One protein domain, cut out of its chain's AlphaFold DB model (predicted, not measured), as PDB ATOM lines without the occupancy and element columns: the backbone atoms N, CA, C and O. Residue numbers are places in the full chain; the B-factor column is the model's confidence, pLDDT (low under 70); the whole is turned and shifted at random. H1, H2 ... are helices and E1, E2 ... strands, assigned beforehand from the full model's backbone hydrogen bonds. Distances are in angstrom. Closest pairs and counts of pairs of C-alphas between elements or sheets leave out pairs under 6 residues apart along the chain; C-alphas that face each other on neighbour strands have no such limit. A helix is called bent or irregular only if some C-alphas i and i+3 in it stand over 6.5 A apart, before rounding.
ATOM      1  N   ILE A   3     144.340 148.164 199.596       47.25
ATOM      2  CA  ILE A   3     144.242 147.334 200.803       47.25
ATOM      3  C   ILE A   3     143.502 146.044 200.418       47.25
ATOM      4  O   ILE A   3     142.435 146.145 199.809       47.25
ATOM      5  N   PRO A   4     144.034 144.846 200.729       52.69
ATOM      6  CA  PRO A   4     143.307 143.599 200.517       52.69
ATOM      7  C   PRO A   4     142.064 143.557 201.414       52.69
ATOM      8  O   PRO A   4     142.124 143.908 202.594       52.69
ATOM      9  N   LEU A   5     140.936 143.129 200.848       57.47
ATOM     10  CA  LEU A   5     139.613 143.226 201.471       57.47
ATOM     11  C   LEU A   5     139.415 142.367 202.732       57.47
ATOM     12  O   LEU A   5     138.546 142.677 203.545       57.47
ATOM     13  N   PHE A   6     140.201 141.305 202.914       53.56
ATOM     14  CA  PHE A   6     140.030 140.361 204.018       53.56
ATOM     15  C   PHE A   6     141.362 140.087 204.711       53.56
ATOM     16  O   PHE A   6     142.263 139.444 204.179       53.56
ATOM     17  N   ILE A   7     141.469 140.554 205.954       52.59
ATOM     18  CA  ILE A   7     142.376 139.961 206.935       52.59
ATOM     19  C   ILE A   7     141.708 138.640 207.318       52.59
ATOM     20  O   ILE A   7     140.546 138.654 207.707       52.59
ATOM     21  N   SER A   8     142.411 137.516 207.196       45.09
ATOM     22  CA  SER A   8     141.912 136.133 207.324       45.09
ATOM     23  C   SER A   8     141.176 135.762 208.634       45.09
ATOM     24  O   SER A   8     140.866 134.592 208.842       45.09
ATOM     25  N   GLU A   9     140.896 136.723 209.518       48.59
ATOM     26  CA  GLU A   9     140.172 136.569 210.787       48.59
ATOM     27  C   GLU A   9     138.994 137.553 210.974       48.59
ATOM     28  O   GLU A   9     138.454 137.657 212.077       48.59
ATOM     29  N   SER A  10     138.573 138.293 209.940       47.72
ATOM     30  CA  SER A  10     137.504 139.289 210.086       47.72
ATOM     31  C   SER A  10     136.145 138.656 210.418       47.72
ATOM     32  O   SER A  10     135.684 137.682 209.814       47.72
ATOM     33  N   VAL A  11     135.481 139.210 211.434       53.47
ATOM     34  CA  VAL A  11     134.194 138.720 211.948       53.47
ATOM     35  C   VAL A  11     133.129 138.902 210.851       53.47
ATOM     36  O   VAL A  11     133.122 139.951 210.212       53.47
ATOM     37  N   PRO A  12     132.148 137.995 210.647       53.78
ATOM     38  CA  PRO A  12     131.125 138.122 209.589       53.78
ATOM     39  C   PRO A  12     130.390 139.479 209.517       53.78
ATOM     40  O   PRO A  12     129.870 139.864 208.471       53.78
ATOM     41  N   LYS A  13     130.349 140.234 210.626       52.22
ATOM     42  CA  LYS A  13     129.833 141.614 210.672       52.22
ATOM     43  C   LYS A  13     130.689 142.616 209.894       52.22
ATOM     44  O   LYS A  13     130.132 143.517 209.279       52.22
ATOM     45  N   GLU A  14     132.007 142.471 209.927       54.19
ATOM     46  CA  GLU A  14     132.955 143.340 209.224       54.19
ATOM     47  C   GLU A  14     132.829 143.132 207.715       54.19
ATOM     48  O   GLU A  14     132.702 144.102 206.979       54.19
ATOM     49  N   VAL A  15     132.676 141.879 207.282       59.22
ATOM     50  CA  VAL A  15     132.368 141.506 205.892       59.22
ATOM     51  C   VAL A  15     131.091 142.181 205.391       59.22
ATOM     52  O   VAL A  15     131.074 142.776 204.321       59.22
ATOM     53  N   SER A  16     130.015 142.147 206.184       59.69
ATOM     54  CA  SER A  16     128.754 142.800 205.809       59.69
ATOM     55  C   SER A  16     128.876 144.326 205.738       59.69
ATOM     56  O   SER A  16     128.244 144.944 204.885       59.69
ATOM     57  N   ASN A  17     129.688 144.944 206.600       61.12
ATOM     58  CA  ASN A  17     129.945 146.383 206.546       61.12
ATOM     59  C   ASN A  17     130.800 146.766 205.329       61.12
ATOM     60  O   ASN A  17     130.502 147.763 204.683       61.12
ATOM     61  N   ILE A  18     131.786 145.940 204.975       65.00
ATOM     62  CA  ILE A  18     132.617 146.097 203.775       65.00
ATOM     63  C   ILE A  18     131.775 145.946 202.495       65.00
ATOM     64  O   ILE A  18     131.869 146.755 201.575       65.00
ATOM     65  N   LEU A  19     130.879 144.955 202.443       66.06
ATOM     66  CA  LEU A  19     129.928 144.811 201.333       66.06
ATOM     67  C   LEU A  19     128.948 145.990 201.250       66.06
ATOM     68  O   LEU A  19     128.481 146.317 200.166       66.06
ATOM     69  N   ARG A  20     128.634 146.642 202.377       65.19
ATOM     70  CA  ARG A  20     127.804 147.857 202.406       65.19
ATOM     71  C   ARG A  20     128.556 149.109 201.972       65.19
ATOM     72  O   ARG A  20     127.901 150.036 201.509       65.19
ATOM     73  N   SER A  21     129.876 149.159 202.151       66.19
ATOM     74  CA  SER A  21     130.705 150.262 201.651       66.19
ATOM     75  C   SER A  21     131.038 150.117 200.168       66.19
ATOM     76  O   SER A  21     131.401 151.096 199.531       66.19
ATOM     77  N   LEU A  22     130.904 148.912 199.609       75.06
ATOM     78  CA  LEU A  22     131.012 148.681 198.177       75.06
ATOM     79  C   LEU A  22     129.801 149.259 197.438       75.06
ATOM     80  O   LEU A  22     128.684 148.756 197.553       75.06
ATOM     81  N   GLU A  23     130.030 150.287 196.624       78.25
ATOM     82  CA  GLU A  23     129.004 150.872 195.761       78.25
ATOM     83  C   GLU A  23     129.208 150.483 194.293       78.25
ATOM     84  O   GLU A  23     130.321 150.332 193.779       78.25
ATOM     85  N   VAL A  24     128.091 150.347 193.582       85.19
ATOM     86  CA  VAL A  24     128.096 150.156 192.131       85.19
ATOM     87  C   VAL A  24     128.675 151.404 191.462       85.19
ATOM     88  O   VAL A  24     128.224 152.519 191.703       85.19
ATOM     89  N   GLY A  25     129.639 151.203 190.568       84.12
ATOM     90  CA  GLY A  25     130.362 152.255 189.858       84.12
ATOM     91  C   GLY A  25     131.765 152.521 190.398       84.12
ATOM     92  O   GLY A  25     132.529 153.204 189.718       84.12
ATOM     93  N   MET A  26     132.129 151.953 191.553       85.25
ATOM     94  CA  MET A  26     133.474 152.093 192.109       85.25
ATOM     95  C   MET A  26     134.531 151.402 191.228       85.25
ATOM     96  O   MET A  26     134.265 150.313 190.699       85.25
ATOM     97  N   PRO A  27     135.724 152.003 191.062       88.31
ATOM     98  CA  PRO A  27     136.858 151.326 190.455       88.31
ATOM     99  C   PRO A  27     137.373 150.234 191.398       88.31
ATOM    100  O   PRO A  27     137.500 150.436 192.605       88.31
ATOM    101  N   ALA A  28     137.661 149.064 190.841       89.38
ATOM    102  CA  ALA A  28     138.245 147.958 191.584       89.38
ATOM    103  C   ALA A  28     139.181 147.143 190.691       89.38
ATOM    104  O   ALA A  28     139.059 147.121 189.460       89.38
ATOM    105  N   ARG A  29     140.119 146.453 191.332       90.00
ATOM    106  CA  ARG A  29     141.113 145.611 190.682       90.00
ATOM    107  C   ARG A  29     141.054 144.213 191.264       90.00
ATOM    108  O   ARG A  29     141.128 144.024 192.470       90.00
ATOM    109  N   TYR A  30     140.941 143.224 190.394       90.00
ATOM    110  CA  TYR A  30     141.035 141.820 190.753       90.00
ATOM    111  C   TYR A  30     142.209 141.209 189.996       90.00
ATOM    112  O   TYR A  30     142.136 141.002 188.782       90.00
ATOM    113  N   LYS A  31     143.302 140.925 190.711       89.00
ATOM    114  CA  LYS A  31     144.569 140.449 190.124       89.00
ATOM    115  C   LYS A  31     145.093 141.425 189.060       89.00
ATOM    116  O   LYS A  31     145.379 142.582 189.367       89.00
ATOM    117  N   ASP A  32     145.181 140.968 187.815       90.75
ATOM    118  CA  ASP A  32     145.643 141.745 186.662       90.75
ATOM    119  C   ASP A  32     144.492 142.439 185.910       90.75
ATOM    120  O   ASP A  32     144.705 143.043 184.860       90.75
ATOM    121  N   TYR A  33     143.257 142.328 186.411       91.06
ATOM    122  CA  TYR A  33     142.073 142.906 185.787       91.06
ATOM    123  C   TYR A  33     141.596 144.136 186.547       91.06
ATOM    124  O   TYR A  33     141.181 144.049 187.699       91.06
ATOM    125  N   GLU A  34     141.593 145.271 185.864       91.56
ATOM    126  CA  GLU A  34     141.049 146.533 186.360       91.56
ATOM    127  C   GLU A  34     139.692 146.802 185.714       91.56
ATOM    128  O   GLU A  34     139.489 146.552 184.521       91.56
ATOM    129  N   GLY A  35     138.740 147.301 186.495       91.38
ATOM    130  CA  GLY A  35     137.401 147.569 185.999       91.38
ATOM    131  C   GLY A  35     136.553 148.351 186.985       91.38
ATOM    132  O   GLY A  35     137.043 148.903 187.967       91.38
ATOM    133  N   THR A  36     135.252 148.386 186.717       92.44
ATOM    134  CA  THR A  36     134.275 149.017 187.606       92.44
ATOM    135  C   THR A  36     133.275 148.005 188.128       92.44
ATOM    136  O   THR A  36     132.832 147.111 187.402       92.44
ATOM    137  N   ILE A  37     132.914 148.132 189.401       91.56
ATOM    138  CA  ILE A  37     131.918 147.270 190.027       91.56
ATOM    139  C   ILE A  37     130.553 147.585 189.421       91.56
ATOM    140  O   ILE A  37     130.098 148.724 189.436       91.56
ATOM    141  N   GLU A  38     129.887 146.576 188.874       91.25
ATOM    142  CA  GLU A  38     128.560 146.721 188.267       91.25
ATOM    143  C   GLU A  38     127.451 146.156 189.160       91.25
ATOM    144  O   GLU A  38     126.302 146.589 189.080       91.25
ATOM    145  N   PHE A  39     127.795 145.198 190.019       89.94
ATOM    146  CA  PHE A  39     126.857 144.534 190.910       89.94
ATOM    147  C   PHE A  39     127.589 143.984 192.134       89.94
ATOM    148  O   PHE A  39     128.714 143.493 192.012       89.94
ATOM    149  N   VAL A  40     126.943 144.069 193.295       87.50
ATOM    150  CA  VAL A  40     127.454 143.604 194.587       87.50
ATOM    151  C   VAL A  40     126.350 142.792 195.248       87.50
ATOM    152  O   VAL A  40     125.239 143.293 195.413       87.50
ATOM    153  N   ASP A  41     126.665 141.557 195.615       85.50
ATOM    154  CA  ASP A  41     125.790 140.664 196.368       85.50
ATOM    155  C   ASP A  41     126.627 139.796 197.313       85.50
ATOM    156  O   ASP A  41     127.847 139.682 197.156       85.50
ATOM    157  N   ASP A  42     125.976 139.163 198.281       82.06
ATOM    158  CA  ASP A  42     126.618 138.218 199.195       82.06
ATOM    159  C   ASP A  42     127.143 136.967 198.468       82.06
ATOM    160  O   ASP A  42     128.132 136.363 198.885       82.06
ATOM    161  N   ALA A  43     126.515 136.610 197.347       85.62
ATOM    162  CA  ALA A  43     126.879 135.463 196.535       85.62
ATOM    163  C   ALA A  43     128.061 135.731 195.590       85.62
ATOM    164  O   ALA A  43     128.813 134.798 195.301       85.62
ATOM    165  N   TYR A  44     128.203 136.952 195.060       88.75
ATOM    166  CA  TYR A  44     129.302 137.350 194.172       88.75
ATOM    167  C   TYR A  44     129.314 138.860 193.901       88.75
ATOM    168  O   TYR A  44     128.297 139.548 193.965       88.75
ATOM    169  N   ILE A  45     130.478 139.354 193.483       91.12
ATOM    170  CA  ILE A  45     130.672 140.716 192.978       91.12
ATOM    171  C   ILE A  45     130.930 140.642 191.474       91.12
ATOM    172  O   ILE A  45     131.585 139.719 190.989       91.12
ATOM    173  N   THR A  46     130.407 141.603 190.715       94.00
ATOM    174  CA  THR A  46     130.614 141.694 189.267       94.00
ATOM    175  C   THR A  46     131.512 142.876 188.926       94.00
ATOM    176  O   THR A  46     131.143 144.022 189.182       94.00
ATOM    177  N   LEU A  47     132.654 142.601 188.293       93.88
ATOM    178  CA  LEU A  47     133.628 143.598 187.846       93.88
ATOM    179  C   LEU A  47     133.600 143.721 186.319       93.88
ATOM    180  O   LEU A  47     133.994 142.797 185.611       93.88
ATOM    181  N   CYS A  48     133.156 144.858 185.791       94.81
ATOM    182  CA  CYS A  48     133.153 145.144 184.359       94.81
ATOM    183  C   CYS A  48     134.535 145.638 183.906       94.81
ATOM    184  O   CYS A  48     134.908 146.778 184.173       94.81
ATOM    185  N   ILE A  49     135.266 144.809 183.156       94.50
ATOM    186  CA  ILE A  49     136.614 145.135 182.650       94.50
ATOM    187  C   ILE A  49     136.543 145.889 181.324       94.50
ATOM    188  O   ILE A  49     137.381 146.725 180.998       94.50
ATOM    189  N   THR A  50     135.575 145.553 180.472       92.19
ATOM    190  CA  THR A  50     135.526 146.115 179.119       92.19
ATOM    191  C   THR A  50     134.098 146.317 178.663       92.19
ATOM    192  O   THR A  50     133.238 145.459 178.848       92.19
ATOM    193  N   LYS A  51     133.866 147.437 177.981       93.31
ATOM    194  CA  LYS A  51     132.585 147.794 177.381       93.31
ATOM    195  C   LYS A  51     132.804 148.142 175.913       93.31
ATOM    196  O   LYS A  51     133.612 149.011 175.599       93.31
ATOM    197  N   LYS A  52     132.097 147.463 175.011       93.56
ATOM    198  CA  LYS A  52     132.155 147.700 173.561       93.56
ATOM    199  C   LYS A  52     130.790 148.159 173.052       93.56
ATOM    200  O   LYS A  52     129.786 147.576 173.461       93.56
ATOM    201  N   PRO A  53     130.715 149.190 172.193       94.44
ATOM    202  CA  PRO A  53     129.453 149.600 171.592       94.44
ATOM    203  C   PRO A  53     128.937 148.510 170.652       94.44
ATOM    204  O   PRO A  53     129.712 147.889 169.923       94.44
ATOM    205  N   ASN A  54     127.628 148.285 170.678       94.06
ATOM    206  CA  ASN A  54     126.981 147.348 169.771       94.06
ATOM    207  C   ASN A  54     126.595 148.026 168.449       94.06
ATOM    208  O   ASN A  54     126.344 149.234 168.427       94.06
ATOM    209  N   PRO A  55     126.515 147.263 167.342       93.19
ATOM    210  CA  PRO A  55     126.009 147.778 166.076       93.19
ATOM    211  C   PRO A  55     124.551 148.268 166.172       93.19
ATOM    212  O   PRO A  55     123.809 147.858 167.072       93.19
ATOM    213  N   PRO A  56     124.098 149.097 165.215       90.88
ATOM    214  CA  PRO A  56     122.699 149.502 165.123       90.88
ATOM    215  C   PRO A  56     121.757 148.292 165.034       90.88
ATOM    216  O   PRO A  56     122.050 147.320 164.340       90.88
ATOM    217  N   GLY A  57     120.617 148.355 165.725       90.06
ATOM    218  CA  GLY A  57     119.599 147.293 165.727       90.06
ATOM    219  C   GLY A  57     119.716 146.278 166.871       90.06
ATOM    220  O   GLY A  57     118.830 145.442 167.036       90.06
ATOM    221  N   PHE A  58     120.757 146.364 167.701       91.25
ATOM    222  CA  PHE A  58     120.865 145.565 168.922       91.25
ATOM    223  C   PHE A  58     120.007 146.156 170.049       91.25
ATOM    224  O   PHE A  58     119.904 147.371 170.201       91.25
ATOM    225  N   ARG A  59     119.416 145.285 170.881       92.06
ATOM    226  CA  ARG A  59     118.558 145.694 172.011       92.06
ATOM    227  C   ARG A  59     119.306 146.516 173.063       92.06
ATOM    228  O   ARG A  59     118.716 147.399 173.673       92.06
ATOM    229  N   GLN A  60     120.569 146.180 173.310       89.75
ATOM    230  CA  GLN A  60     121.417 146.868 174.281       89.75
ATOM    231  C   GLN A  60     122.492 147.669 173.543       89.75
ATOM    232  O   GLN A  60     123.115 147.121 172.630       89.75
ATOM    233  N   PRO A  61     122.762 148.922 173.948       91.19
ATOM    234  CA  PRO A  61     123.718 149.785 173.256       91.19
ATOM    235  C   PRO A  61     125.175 149.332 173.412       91.19
ATOM    236  O   PRO A  61     126.028 149.733 172.623       91.19
ATOM    237  N   TYR A  62     125.475 148.491 174.407       93.06
ATOM    238  CA  TYR A  62     126.827 148.015 174.681       93.06
ATOM    239  C   TYR A  62     126.841 146.535 175.060       93.06
ATOM    240  O   TYR A  62     125.955 146.076 175.781       93.06
ATOM    241  N   ASN A  63     127.896 145.836 174.650       91.94
ATOM    242  CA  ASN A  63     128.296 144.552 175.206       91.94
ATOM    243  C   ASN A  63     129.361 144.779 176.278       91.94
ATOM    244  O   ASN A  63     130.347 145.486 176.049       91.94
ATOM    245  N   LYS A  64     129.153 144.178 177.448       93.62
ATOM    246  CA  LYS A  64     130.062 144.260 178.589       93.62
ATOM    247  C   LYS A  64     130.732 142.910 178.815       93.62
ATOM    248  O   LYS A  64     130.105 141.871 178.623       93.62
ATOM    249  N   CYS A  65     132.003 142.942 179.190       93.62
ATOM    250  CA  CYS A  65     132.746 141.790 179.675       93.62
ATOM    251  C   CYS A  65     132.937 141.974 181.177       93.62
ATOM    252  O   CYS A  65     133.665 142.883 181.590       93.62
ATOM    253  N   CYS A  66     132.264 141.135 181.964       94.06
ATOM    254  CA  CYS A  66     132.288 141.216 183.415       94.06
ATOM    255  C   CYS A  66     132.823 139.922 184.027       94.06
ATOM    256  O   CYS A  66     132.445 138.829 183.604       94.06
ATOM    257  N   LEU A  67     133.691 140.057 185.028       93.31
ATOM    258  CA  LEU A  67     134.132 138.956 185.872       93.31
ATOM    259  C   LEU A  67     133.200 138.802 187.060       93.31
ATOM    260  O   LEU A  67     132.788 139.792 187.661       93.31
ATOM    261  N   LEU A  68     132.933 137.551 187.409       94.06
ATOM    262  CA  LEU A  68     132.270 137.176 188.647       94.06
ATOM    263  C   LEU A  68     133.348 136.824 189.665       94.06
ATOM    264  O   LEU A  68     134.201 135.976 189.392       94.06
ATOM    265  N   ILE A  69     133.308 137.483 190.814       91.06
ATOM    266  CA  ILE A  69     134.254 137.294 191.909       91.06
ATOM    267  C   ILE A  69     133.469 136.729 193.084       91.06
ATOM    268  O   ILE A  69     132.634 137.410 193.686       91.06
ATOM    269  N   PHE A  70     133.711 135.456 193.372       89.12
ATOM    270  CA  PHE A  70     133.013 134.731 194.427       89.12
ATOM    271  C   PHE A  70     133.634 134.999 195.806       89.12
ATOM    272  O   PHE A  70     134.799 135.388 195.870       89.12
ATOM    273  N   PRO A  71     132.911 134.725 196.910       87.56
ATOM    274  CA  PRO A  71     133.362 135.023 198.271       87.56
ATOM    275  C   PRO A  71     134.758 134.512 198.626       87.56
ATOM    276  O   PRO A  71     135.552 135.234 199.212       87.56
ATOM    277  N   TYR A  72     135.105 133.296 198.198       84.94
ATOM    278  CA  TYR A  72     136.427 132.704 198.440       84.94
ATOM    279  C   TYR A  72     137.571 133.377 197.652       84.94
ATOM    280  O   TYR A  72     138.720 132.969 197.780       84.94
ATOM    281  N   GLN A  73     137.255 134.340 196.785       86.75
ATOM    282  CA  GLN A  73     138.197 135.105 195.964       86.75
ATOM    283  C   GLN A  73     138.246 136.577 196.374       86.75
ATOM    284  O   GLN A  73     138.966 137.352 195.747       86.75
ATOM    285  N   TRP A  74     137.461 136.993 197.371       84.19
ATOM    286  CA  TRP A  74     137.401 138.398 197.760       84.19
ATOM    287  C   TRP A  74     138.712 138.903 198.368       84.19
ATOM    288  O   TRP A  74     138.998 140.087 198.247       84.19
ATOM    289  N   ASP A  75     139.545 138.021 198.921       81.81
ATOM    290  CA  ASP A  75     140.885 138.353 199.425       81.81
ATOM    291  C   ASP A  75     141.785 138.976 198.338       81.81
ATOM    292  O   ASP A  75     142.615 139.834 198.632       81.81
ATOM    293  N   ASP A  76     141.586 138.575 197.077       85.38
ATOM    294  CA  ASP A  76     142.338 139.046 195.906       85.38
ATOM    295  C   ASP A  76     141.713 140.307 195.256       85.38
ATOM    296  O   ASP A  76     142.191 140.771 194.213       85.38
ATOM    297  N   LEU A  77     140.604 140.824 195.801       85.75
ATOM    298  CA  LEU A  77     139.931 142.026 195.308       85.75
ATOM    299  C   LEU A  77     140.463 143.261 196.047       85.75
ATOM    300  O   LEU A  77     140.416 143.357 197.272       85.75
ATOM    301  N   GLU A  78     140.937 144.227 195.272       83.62
ATOM    302  CA  GLU A  78     141.454 145.505 195.741       83.62
ATOM    303  C   GLU A  78     140.518 146.639 195.312       83.62
ATOM    304  O   GLU A  78     140.101 146.718 194.154       83.62
ATOM    305  N   ILE A  79     140.210 147.544 196.239       81.38
ATOM    306  CA  ILE A  79     139.399 148.746 195.995       81.38
ATOM    307  C   ILE A  79     140.233 149.968 196.380       81.38
ATOM    308  O   ILE A  79     141.102 149.889 197.253       81.38
ATOM    309  N   GLU A  80     139.999 151.099 195.716       67.88
ATOM    310  CA  GLU A  80     140.688 152.345 196.041       67.88
ATOM    311  C   GLU A  80     140.224 152.917 197.395       67.88
ATOM    312  O   GLU A  80     139.035 153.095 197.658       67.88
ATOM    313  N   ASP A  81     141.209 153.217 198.244       54.28
ATOM    314  CA  ASP A  81     141.102 153.582 199.669       54.28
ATOM    315  C   ASP A  81     140.244 154.838 199.941       54.28
ATOM    316  O   ASP A  81     139.667 155.008 201.012       54.28
ATOM    317  N   GLU A  82     140.088 155.714 198.945       55.81
ATOM    318  CA  GLU A  82     139.390 157.002 199.085       55.81
ATOM    319  C   GLU A  82     137.882 156.882 199.364       55.81
ATOM    320  O   GLU A  82     137.231 157.900 199.592       55.81
ATOM    321  N   HIS A  83     137.321 155.669 199.348       51.03
ATOM    322  CA  HIS A  83     135.881 155.423 199.469       51.03
ATOM    323  C   HIS A  83     135.469 154.712 200.767       51.03
ATOM    324  O   HIS A  83     134.273 154.579 201.030       51.03
TER     325      HIS A  83
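Overview. This is residues 3 to 83 of the 109 residues of an uncharacterized protein of Euryarchaeota archaeon TMED129 (UniProt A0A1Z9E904). A strongly twisted antiparallel sheet of five strands makes the body of a rod; the long hairpin of E3 and E4 reaches out with its loop toward one end, and the helix H1 lies near the other end, off the sheet. The short helix H2 joins E4 to E5, the two edge strands, and only grazes the sheet. The printed part has 81 residues, with two named helices and five named strands in the order H1, E1, E2, E3, E4, H2, E5, and its class is mixed, helices and strands. The sheet's order is E4, E3, E2, E1, E5. The whole is only just loose, close to compact, with a radius of gyration of the C-alphas of 14.3 A and spans of 50 by 23 by 22 A.

Along the chain. The longest strand, E3, is residues 45 to 53, 23.2 A from first to last C-alpha, and bends by 58 degrees at residue 49. E4 is residues 62 to 69, 21.6 A, with C-alpha 62 at (126.827, 148.015, 174.681). E2, residues 33 to 40, measures 17.1 A and bends by 70 degrees at residue 36. E1, residues 27 to 30, and E5, residues 77 to 80, are each 10.4 A long; E5 ends at C-alpha 80, (140.688, 152.345, 196.041). H1 is residues 12 to 21, 14.5 A, beginning at C-alpha 12, (131.125, 138.122, 209.589). H2 is residues 71 to 76, 10.1 A, and is irregular: C-alphas 72 and 75 are 7.3 A apart.

Arrangement. E1, E2, E3 and E4 form a meander, each strand the antiparallel neighbour of the one before. In the hairpin of E3 and E4, at 159 degrees, N 47 and O 67 are 2.9 A apart, within hydrogen-bond range. The pairing of E2 is staggered: residues 33 to 36 pair with E1, where N 30 and O 33 are 2.8 A apart, and residues 36 to 40 with E3, where N 38 and O 46 are 2.9 A apart. E1 and E5 are antiparallel at 153 degrees, with N 29 and O 78 at 2.8 A. Residues 3 to 4 pair antiparallel with residues 78 to 79 of E5. The closest C-alphas of E1 and H2, Tyr 30 and Asp 76, are 6.0 A apart. H1 is not on the sheet; its closest C-alpha pair with E2, Leu 19 and Val 40, is 7.3 A apart. H1 and H2 are apart. In H1 every O i to N i+4 pair is within hydrogen-bond range; in H2 0 of 2 are, beside 2 of 3 O i to N i+3 pairs.

Size, cuts and confidence. The two C-alphas farthest apart, Glu 9 and Gly 57, are 50.7 A apart. The printed part has no cut and no long link; the link from E3 to E4, 8 residues, is short but not tight. The mean pLDDT of the printed part is 79.9, with residues 3 to 21 and 80 to 83 under 70.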